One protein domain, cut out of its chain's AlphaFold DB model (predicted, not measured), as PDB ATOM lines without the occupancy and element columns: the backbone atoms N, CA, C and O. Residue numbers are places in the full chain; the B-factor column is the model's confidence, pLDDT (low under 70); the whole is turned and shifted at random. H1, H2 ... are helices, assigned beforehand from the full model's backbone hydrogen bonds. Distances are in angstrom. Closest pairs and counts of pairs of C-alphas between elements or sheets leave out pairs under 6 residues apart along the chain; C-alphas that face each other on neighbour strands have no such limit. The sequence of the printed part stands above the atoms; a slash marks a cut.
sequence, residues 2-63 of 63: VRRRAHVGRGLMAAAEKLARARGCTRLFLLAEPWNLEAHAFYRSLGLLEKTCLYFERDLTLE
ATOM      1  N   VAL A   2     -32.488  23.280  28.620       46.94
ATOM      2  CA  VAL A   2     -32.527  23.264  27.151       46.94
ATOM      3  C   VAL A   2     -31.918  24.572  26.646       46.94
ATOM      4  O   VAL A   2     -32.421  25.641  26.960       46.94
ATOM      5  N   ARG A   3     -30.822  24.474  25.879       53.78
ATOM      6  CA  ARG A   3     -30.252  25.549  25.048       53.78
ATOM      7  C   ARG A   3     -29.829  26.836  25.786       53.78
ATOM      8  O   ARG A   3     -30.302  27.917  25.443       53.78
ATOM      9  N   ARG A   4     -28.810  26.789  26.659       57.69
ATOM     10  CA  ARG A   4     -27.913  27.963  26.771       57.69
ATOM     11  C   ARG A   4     -27.185  28.072  25.428       57.69
ATOM     12  O   ARG A   4     -26.120  27.496  25.243       57.69
ATOM     13  N   ARG A   5     -27.817  28.714  24.441       64.19
ATOM     14  CA  ARG A   5     -27.201  29.043  23.153       64.19
ATOM     15  C   ARG A   5     -26.118  30.071  23.459       64.19
ATOM     16  O   ARG A   5     -26.391  31.267  23.393       64.19
ATOM     17  N   ALA A   6     -24.926  29.603  23.831       58.69
ATOM     18  CA  ALA A   6     -23.800  30.407  24.318       58.69
ATOM     19  C   ALA A   6     -23.450  31.605  23.411       58.69
ATOM     20  O   ALA A   6     -22.793  32.551  23.842       58.69
ATOM     21  N   HIS A   7     -23.942  31.599  22.171       75.81
ATOM     22  CA  HIS A   7     -23.672  32.606  21.158       75.81
ATOM     23  C   HIS A   7     -24.842  33.556  20.857       75.81
ATOM     24  O   HIS A   7     -24.597  34.609  20.279       75.81
ATOM     25  N   VAL A   8     -26.093  33.260  21.250       89.31
ATOM     26  CA  VAL A   8     -27.231  34.139  20.893       89.31
ATOM     27  C   VAL A   8     -27.147  35.474  21.618       89.31
ATOM     28  O   VAL A   8     -27.265  36.507  20.973       89.31
ATOM     29  N   GLY A   9     -26.872  35.468  22.926       90.69
ATOM     30  CA  GLY A   9     -26.713  36.715  23.681       90.69
ATOM     31  C   GLY A   9     -25.601  37.596  23.107       90.69
ATOM     32  O   GLY A   9     -25.810  38.783  22.880       90.69
ATOM     33  N   ARG A  10     -24.437  37.006  22.793       93.62
ATOM     34  CA  ARG A  10     -23.317  37.733  22.168       93.62
ATOM     35  C   ARG A  10     -23.694  38.292  20.795       93.62
ATOM     36  O   ARG A  10     -23.395  39.445  20.511       93.62
ATOM     37  N   GLY A  11     -24.374  37.496  19.967       95.00
ATOM     38  CA  GLY A  11     -24.828  37.916  18.642       95.00
ATOM     39  C   GLY A  11     -25.830  39.070  18.694       95.00
ATOM     40  O   GLY A  11     -25.702  40.022  17.928       95.00
ATOM     41  N   LEU A  12     -26.782  39.029  19.632       95.50
ATOM     42  CA  LEU A  12     -27.745  40.113  19.841       95.50
ATOM     43  C   LEU A  12     -27.055  41.403  20.295       95.50
ATOM     44  O   LEU A  12     -27.340  42.462  19.742       95.50
ATOM     45  N   MET A  13     -26.112  41.316  21.237       96.75
ATOM     46  CA  MET A  13     -25.352  42.483  21.697       96.75
ATOM     47  C   MET A  13     -24.515  43.102  20.574       96.75
ATOM     48  O   MET A  13     -24.586  44.309  20.354       96.75
ATOM     49  N   ALA A  14     -23.808  42.283  19.790       96.88
ATOM     50  CA  ALA A  14     -23.041  42.764  18.643       96.88
ATOM     51  C   ALA A  14     -23.934  43.445  17.587       96.88
ATOM     52  O   ALA A  14     -23.577  44.493  17.044       96.88
ATOM     53  N   ALA A  15     -25.114  42.881  17.308       97.56
ATOM     54  CA  ALA A  15     -26.076  43.479  16.386       97.56
ATOM     55  C   ALA A  15     -26.622  44.819  16.910       97.56
ATOM     56  O   ALA A  15     -26.709  45.785  16.147       97.56
ATOM     57  N   ALA A  16     -26.940  44.897  18.206       97.62
ATOM     58  CA  ALA A  16     -27.412  46.119  18.851       97.62
ATOM     59  C   ALA A  16     -26.354  47.232  18.809       97.62
ATOM     60  O   ALA A  16     -26.660  48.354  18.408       97.62
ATOM     61  N   GLU A  17     -25.098  46.924  19.140       98.19
ATOM     62  CA  GLU A  17     -23.994  47.886  19.063       98.19
ATOM     63  C   GLU A  17     -23.744  48.371  17.633       98.19
ATOM     64  O   GLU A  17     -23.567  49.570  17.412       98.19
ATOM     65  N   LYS A  18     -23.769  47.465  16.644       98.44
ATOM     66  CA  LYS A  18     -23.633  47.830  15.225       98.44
ATOM     67  C   LYS A  18     -24.726  48.810  14.801       98.44
ATOM     68  O   LYS A  18     -24.427  49.817  14.160       98.44
ATOM     69  N   LEU A  19     -25.976  48.536  15.174       98.50
ATOM     70  CA  LEU A  19     -27.108  49.410  14.872       98.50
ATOM     71  C   LEU A  19     -26.981  50.772  15.566       98.50
ATOM     72  O   LEU A  19     -27.217  51.802  14.938       98.50
ATOM     73  N   ALA A  20     -26.588  50.786  16.840       98.38
ATOM     74  CA  ALA A  20     -26.393  52.013  17.603       98.38
ATOM     75  C   ALA A  20     -25.310  52.899  16.965       98.38
ATOM     76  O   ALA A  20     -25.544  54.082  16.717       98.38
ATOM     77  N   ARG A  21     -24.159  52.317  16.601       98.50
ATOM     78  CA  ARG A  21     -23.074  53.036  15.912       98.50
ATOM     79  C   ARG A  21     -23.520  53.594  14.561       98.50
ATOM     80  O   ARG A  21     -23.230  54.748  14.266       98.50
ATOM     81  N   ALA A  22     -24.271  52.819  13.774       98.69
ATOM     82  CA  ALA A  22     -24.812  53.272  12.489       98.69
ATOM     83  C   ALA A  22     -25.775  54.469  12.622       98.69
ATOM     84  O   ALA A  22     -25.963  55.215  11.667       98.69
ATOM     85  N   ARG A  23     -26.362  54.671  13.808       98.50
ATOM     86  CA  ARG A  23     -27.235  55.807  14.138       98.50
ATOM     87  C   ARG A  23     -26.500  56.967  14.821       98.50
ATOM     88  O   ARG A  23     -27.148  57.888  15.305       98.50
ATOM     89  N   GLY A  24     -25.169  56.926  14.898       98.62
ATOM     90  CA  GLY A  24     -24.371  57.956  15.568       98.62
ATOM     91  C   GLY A  24     -24.442  57.910  17.097       98.62
ATOM     92  O   GLY A  24     -23.987  58.842  17.758       98.62
ATOM     93  N   CYS A  25     -24.987  56.844  17.693       98.62
ATOM     94  CA  CYS A  25     -24.961  56.680  19.141       98.62
ATOM     95  C   CYS A  25     -23.528  56.402  19.614       98.62
ATOM     96  O   CYS A  25     -22.817  55.569  19.052       98.62
ATOM     97  N   THR A  26     -23.121  57.062  20.696       97.88
ATOM     98  CA  THR A  26     -21.758  56.952  21.244       97.88
ATOM     99  C   THR A  26     -21.668  56.046  22.469       97.88
ATOM    100  O   THR A  26     -20.566  55.688  22.884       97.88
ATOM    101  N   ARG A  27     -22.806  55.679  23.072       96.31
ATOM    102  CA  ARG A  27     -22.879  54.862  24.291       96.31
ATOM    103  C   ARG A  27     -24.111  53.962  24.286       96.31
ATOM    104  O   ARG A  27     -25.145  54.324  23.734       96.31
ATOM    105  N   LEU A  28     -23.981  52.820  24.955       95.06
ATOM    106  CA  LEU A  28     -25.059  51.894  25.279       95.06
ATOM    107  C   LEU A  28     -25.017  51.644  26.790       95.06
ATOM    108  O   LEU A  28     -23.940  51.458  27.354       95.06
ATOM    109  N   PHE A  29     -26.182  51.666  27.433       94.25
ATOM    110  CA  PHE A  29     -26.334  51.398  28.862       94.25
ATOM    111  C   PHE A  29     -27.284  50.222  29.049       94.25
ATOM    112  O   PHE A  29     -28.282  50.115  28.339       94.25
ATOM    113  N   LEU A  30     -26.969  49.358  30.010       93.56
ATOM    114  CA  LEU A  30     -27.823  48.264  30.458       93.56
ATOM    115  C   LEU A  30     -27.987  48.376  31.969       93.56
ATOM    116  O   LEU A  30     -27.059  48.799  32.658       93.56
ATOM    117  N   LEU A  31     -29.150  47.969  32.463       92.94
ATOM    118  CA  LEU A  31     -29.421  47.819  33.884       92.94
ATOM    119  C   LEU A  31     -29.693  46.342  34.161       92.94
ATOM    120  O   LEU A  31     -30.378  45.669  33.388       92.94
ATOM    121  N   ALA A  32     -29.105  45.830  35.232       92.88
ATOM    122  CA  ALA A  32     -29.324  44.479  35.710       92.88
ATOM    123  C   ALA A  32     -29.426  44.523  37.229       92.88
ATOM    124  O   ALA A  32     -28.662  45.238  37.877       92.88
ATOM    125  N   GLU A  33     -30.340  43.729  37.773       93.12
ATOM    126  CA  GLU A  33     -30.523  43.627  39.216       93.12
ATOM    127  C   GLU A  33     -29.239  43.167  39.921       93.12
ATOM    128  O   GLU A  33     -28.481  42.363  39.353       93.12
ATOM    129  N   PRO A  34     -28.983  43.624  41.161       90.81
ATOM    130  CA  PRO A  34     -27.744  43.321  41.871       90.81
ATOM    131  C   PRO A  34     -27.581  41.824  42.160       90.81
ATOM    132  O   PRO A  34     -26.459  41.324  42.193       90.81
ATOM    133  N   TRP A  35     -28.680  41.079  42.299       93.25
ATOM    134  CA  TRP A  35     -28.648  39.627  42.506       93.25
ATOM    135  C   TRP A  35     -28.397  38.816  41.224       93.25
ATOM    136  O   TRP A  35     -28.145  37.612  41.299       93.25
ATOM    137  N   ASN A  36     -28.447  39.425  40.033       95.25
ATOM    138  CA  ASN A  36     -28.287  38.708  38.765       95.25
ATOM    139  C   ASN A  36     -26.812  38.570  38.347       95.25
ATOM    140  O   ASN A  36     -26.360  39.112  37.334       95.25
ATOM    141  N   LEU A  37     -26.062  37.793  39.128       95.50
ATOM    142  CA  LEU A  37     -24.619  37.612  38.946       95.50
ATOM    143  C   LEU A  37     -24.253  36.952  37.604       95.50
ATOM    144  O   LEU A  37     -23.201  37.255  37.039       95.50
ATOM    145  N   GLU A  38     -25.114  36.081  37.060       94.38
ATOM    146  CA  GLU A  38     -24.891  35.490  35.732       94.38
ATOM    147  C   GLU A  38     -24.915  36.565  34.631       94.38
ATOM    148  O   GLU A  38     -24.066  36.547  33.735       94.38
ATOM    149  N   ALA A  39     -25.840  37.530  34.704       94.62
ATOM    150  CA  ALA A  39     -25.894  38.641  33.758       94.62
ATOM    151  C   ALA A  39     -24.680  39.570  33.901       94.62
ATOM    152  O   ALA A  39     -24.093  39.958  32.891       94.62
ATOM    153  N   HIS A  40     -24.256  39.875  35.132       95.31
ATOM    154  CA  HIS A  40     -23.058  40.689  35.377       95.31
ATOM    155  C   HIS A  40     -21.824  40.040  34.745       95.31
ATOM    156  O   HIS A  40     -21.122  40.671  33.955       95.31
ATOM    157  N   ALA A  41     -21.594  38.750  35.020       95.25
ATOM    158  CA  ALA A  41     -20.486  37.995  34.438       95.25
ATOM    159  C   ALA A  41     -20.552  37.969  32.902       95.25
ATOM    160  O   ALA A  41     -19.533  38.148  32.229       95.25
ATOM    161  N   PHE A  42     -21.750  37.802  32.338       95.00
ATOM    162  CA  PHE A  42     -21.959  37.851  30.897       95.00
ATOM    163  C   PHE A  42     -21.573  39.214  30.298       95.00
ATOM    164  O   PHE A  42     -20.769  39.242  29.364       95.00
ATOM    165  N   TYR A  43     -22.063  40.332  30.840       95.75
ATOM    166  CA  TYR A  43     -21.758  41.669  30.318       95.75
ATOM    167  C   TYR A  43     -20.289  42.065  30.515       95.75
ATOM    168  O   TYR A  43     -19.679  42.601  29.589       95.75
ATOM    169  N   ARG A  44     -19.673  41.700  31.648       95.88
ATOM    170  CA  ARG A  44     -18.219  41.844  31.844       95.88
ATOM    171  C   ARG A  44     -17.440  41.081  30.771       95.88
ATOM    172  O   ARG A  44     -16.489  41.609  30.205       95.88
ATOM    173  N   SER A  45     -17.879  39.872  30.409       95.56
ATOM    174  CA  SER A  45     -17.248  39.072  29.344       95.56
ATOM    175  C   SER A  45     -17.438  39.628  27.920       95.56
ATOM    176  O   SER A  45     -16.875  39.077  26.968       95.56
ATOM    177  N   LEU A  46     -18.265  40.666  27.757       95.38
ATOM    178  CA  LEU A  46     -18.415  41.447  26.527       95.38
ATOM    179  C   LEU A  46     -17.595  42.751  26.557       95.38
ATOM    180  O   LEU A  46     -17.568  43.463  25.561       95.38
ATOM    181  N   GLY A  47     -16.927  43.065  27.673       96.12
ATOM    182  CA  GLY A  47     -16.147  44.293  27.846       96.12
ATOM    183  C   GLY A  47     -16.955  45.499  28.334       96.12
ATOM    184  O   GLY A  47     -16.431  46.611  28.342       96.12
ATOM    185  N   LEU A  48     -18.214  45.310  28.749       96.75
ATOM    186  CA  LEU A  48     -18.981  46.383  29.383       96.75
ATOM    187  C   LEU A  48     -18.408  46.671  30.775       96.75
ATOM    188  O   LEU A  48     -18.059  45.757  31.524       96.75
ATOM    189  N   LEU A  49     -18.344  47.958  31.117       95.31
ATOM    190  CA  LEU A  49     -17.904  48.429  32.424       95.31
ATOM    191  C   LEU A  49     -19.106  48.657  33.336       95.31
ATOM    192  O   LEU A  49     -20.120  49.218  32.911       95.31
ATOM    193  N   GLU A  50     -18.967  48.269  34.599       93.12
ATOM    194  CA  GLU A  50     -19.971  48.558  35.617       93.12
ATOM    195  C   GLU A  50     -20.001  50.045  35.946       93.12
ATOM    196  O   GLU A  50     -18.975  50.727  35.995       93.12
ATOM    197  N   LYS A  51     -21.212  50.546  36.175       90.81
ATOM    198  CA  LYS A  51     -21.451  51.895  36.665       90.81
ATOM    199  C   LYS A  51     -22.351  51.818  37.880       90.81
ATOM    200  O   LYS A  51     -23.359  51.121  37.856       90.81
ATOM    201  N   THR A  52     -22.016  52.590  38.903       86.75
ATOM    202  CA  THR A  52     -22.914  52.811  40.031       86.75
ATOM    203  C   THR A  52     -24.122  53.614  39.554       86.75
ATOM    204  O   THR A  52     -23.964  54.652  38.907       86.75
ATOM    205  N   CYS A  53     -25.326  53.139  39.865       85.06
ATOM    206  CA  CYS A  53     -26.574  53.864  39.650       85.06
ATOM    207  C   CYS A  53     -27.412  53.823  40.930       85.06
ATOM    208  O   CYS A  53     -27.296  52.884  41.716       85.06
ATOM    209  N   LEU A  54     -28.209  54.867  41.160       87.25
ATOM    210  CA  LEU A  54     -29.181  54.887  42.248       87.25
ATOM    211  C   LEU A  54     -30.485  54.279  41.742       87.25
ATOM    212  O   LEU A  54     -30.960  54.646  40.666       87.25
ATOM    213  N   TYR A  55     -31.050  53.373  42.531       86.25
ATOM    214  CA  TYR A  55     -32.333  52.742  42.267       86.25
ATOM    215  C   TYR A  55     -33.219  52.936  43.495       86.25
ATOM    216  O   TYR A  55     -32.740  52.837  44.625       86.25
ATOM    217  N   PHE A  56     -34.484  53.265  43.269       88.31
ATOM    218  CA  PHE A  56     -35.459  53.504  44.326       88.31
ATOM    219  C   PHE A  56     -36.644  52.581  44.085       88.31
ATOM    220  O   PHE A  56     -37.159  52.522  42.969       88.31
ATOM    221  N   GLU A  57     -37.088  51.897  45.130       89.75
ATOM    222  CA  GLU A  57     -38.287  51.068  45.102       89.75
ATOM    223  C   GLU A  57     -39.168  51.378  46.313       89.75
ATOM    224  O   GLU A  57     -38.692  51.856  47.345       89.75
ATOM    225  N   ARG A  58     -40.468  51.123  46.172       93.00
ATOM    226  CA  ARG A  58     -41.436  51.124  47.269       93.00
ATOM    227  C   ARG A  58     -42.324  49.904  47.092       93.00
ATOM    228  O   ARG A  58     -42.953  49.760  46.045       93.00
ATOM    229  N   ASP A  59     -42.378  49.057  48.109       94.12
ATOM    230  CA  ASP A  59     -43.367  47.989  48.188       94.12
ATOM    231  C   ASP A  59     -44.684  48.579  48.703       94.12
ATOM    232  O   ASP A  59     -44.735  49.132  49.800       94.12
ATOM    233  N   LEU A  60     -45.736  48.503  47.888       94.69
ATOM    234  CA  LEU A  60     -47.068  49.016  48.227       94.69
ATOM    235  C   LEU A  60     -47.938  47.977  48.947       94.69
ATOM    236  O   LEU A  60     -49.068  48.277  49.308       94.69
ATOM    237  N   THR A  61     -47.447  46.746  49.115       93.56
ATOM    238  CA  THR A  61     -48.168  45.658  49.798       93.56
ATOM    239  C   THR A  61     -47.877  45.592  51.297       93.56
ATOM    240  O   THR A  61     -48.505  44.812  52.010       93.56
ATOM    241  N   LEU A  62     -46.944  46.420  51.771       83.31
ATOM    242  CA  LEU A  62     -46.571  46.574  53.176       83.31
ATOM    243  C   LEU A  62     -47.246  47.789  53.843       83.31
ATOM    244  O   LEU A  62     -46.812  48.205  54.918       83.31
ATOM    245  N   GLU A  63     -48.279  48.354  53.208       59.75
ATOM    246  CA  GLU A  63     -49.142  49.420  53.748       59.75
ATOM    247  C   GLU A  63     -50.458  48.878  54.311       59.75
ATOM    248  O   GLU A  63     -51.081  48.011  53.654       59.75
TER     249      GLU A  63
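What this domain is: This is residues 2 to 63 of the 63 residues of the protein "GNAT family N-acetyltransferase" of Actinobacteria bacterium (UniProt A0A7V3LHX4). This is a flat model with little regular structure, in which a long helix H1 and a short helix H2 are near each other, with a long looping link between them. Residues 2 to 8, of which 8 belongs to H1, and residues 56 to 63 stick out as free ends. The printed part has 62 residues with two named helices, H1 then H2, and no named strand; the class is all helix, with 23 residues in named elements. It is only just loose, close to extended, with a radius of gyration of the C-alphas of 15.4 A and spans of 47 by 36 by 18 A.

Where its parts are: H1, residues 8 to 22, begins at C-alpha 8 (-27.231, 34.139, 20.893) and is 21.0 A long from first to last C-alpha. H2, residues 37 to 44, measures 10.5 A and ends at C-alpha 44 (-18.219, 41.844, 31.844).

How they stand to each other: H1 and H2 are near each other, with 5 pairs of C-alphas within 10 A. In both, every O i to N i+4 pair is within hydrogen-bond range.

The domain as a whole: The C-alphas of Ala 22 and Glu 63, the two farthest apart, are 48.1 A apart. The printed part has no cut, and H1 to H2 is a long link of 14 residues. Residues 2 to 6 and 63 have pLDDT under 70.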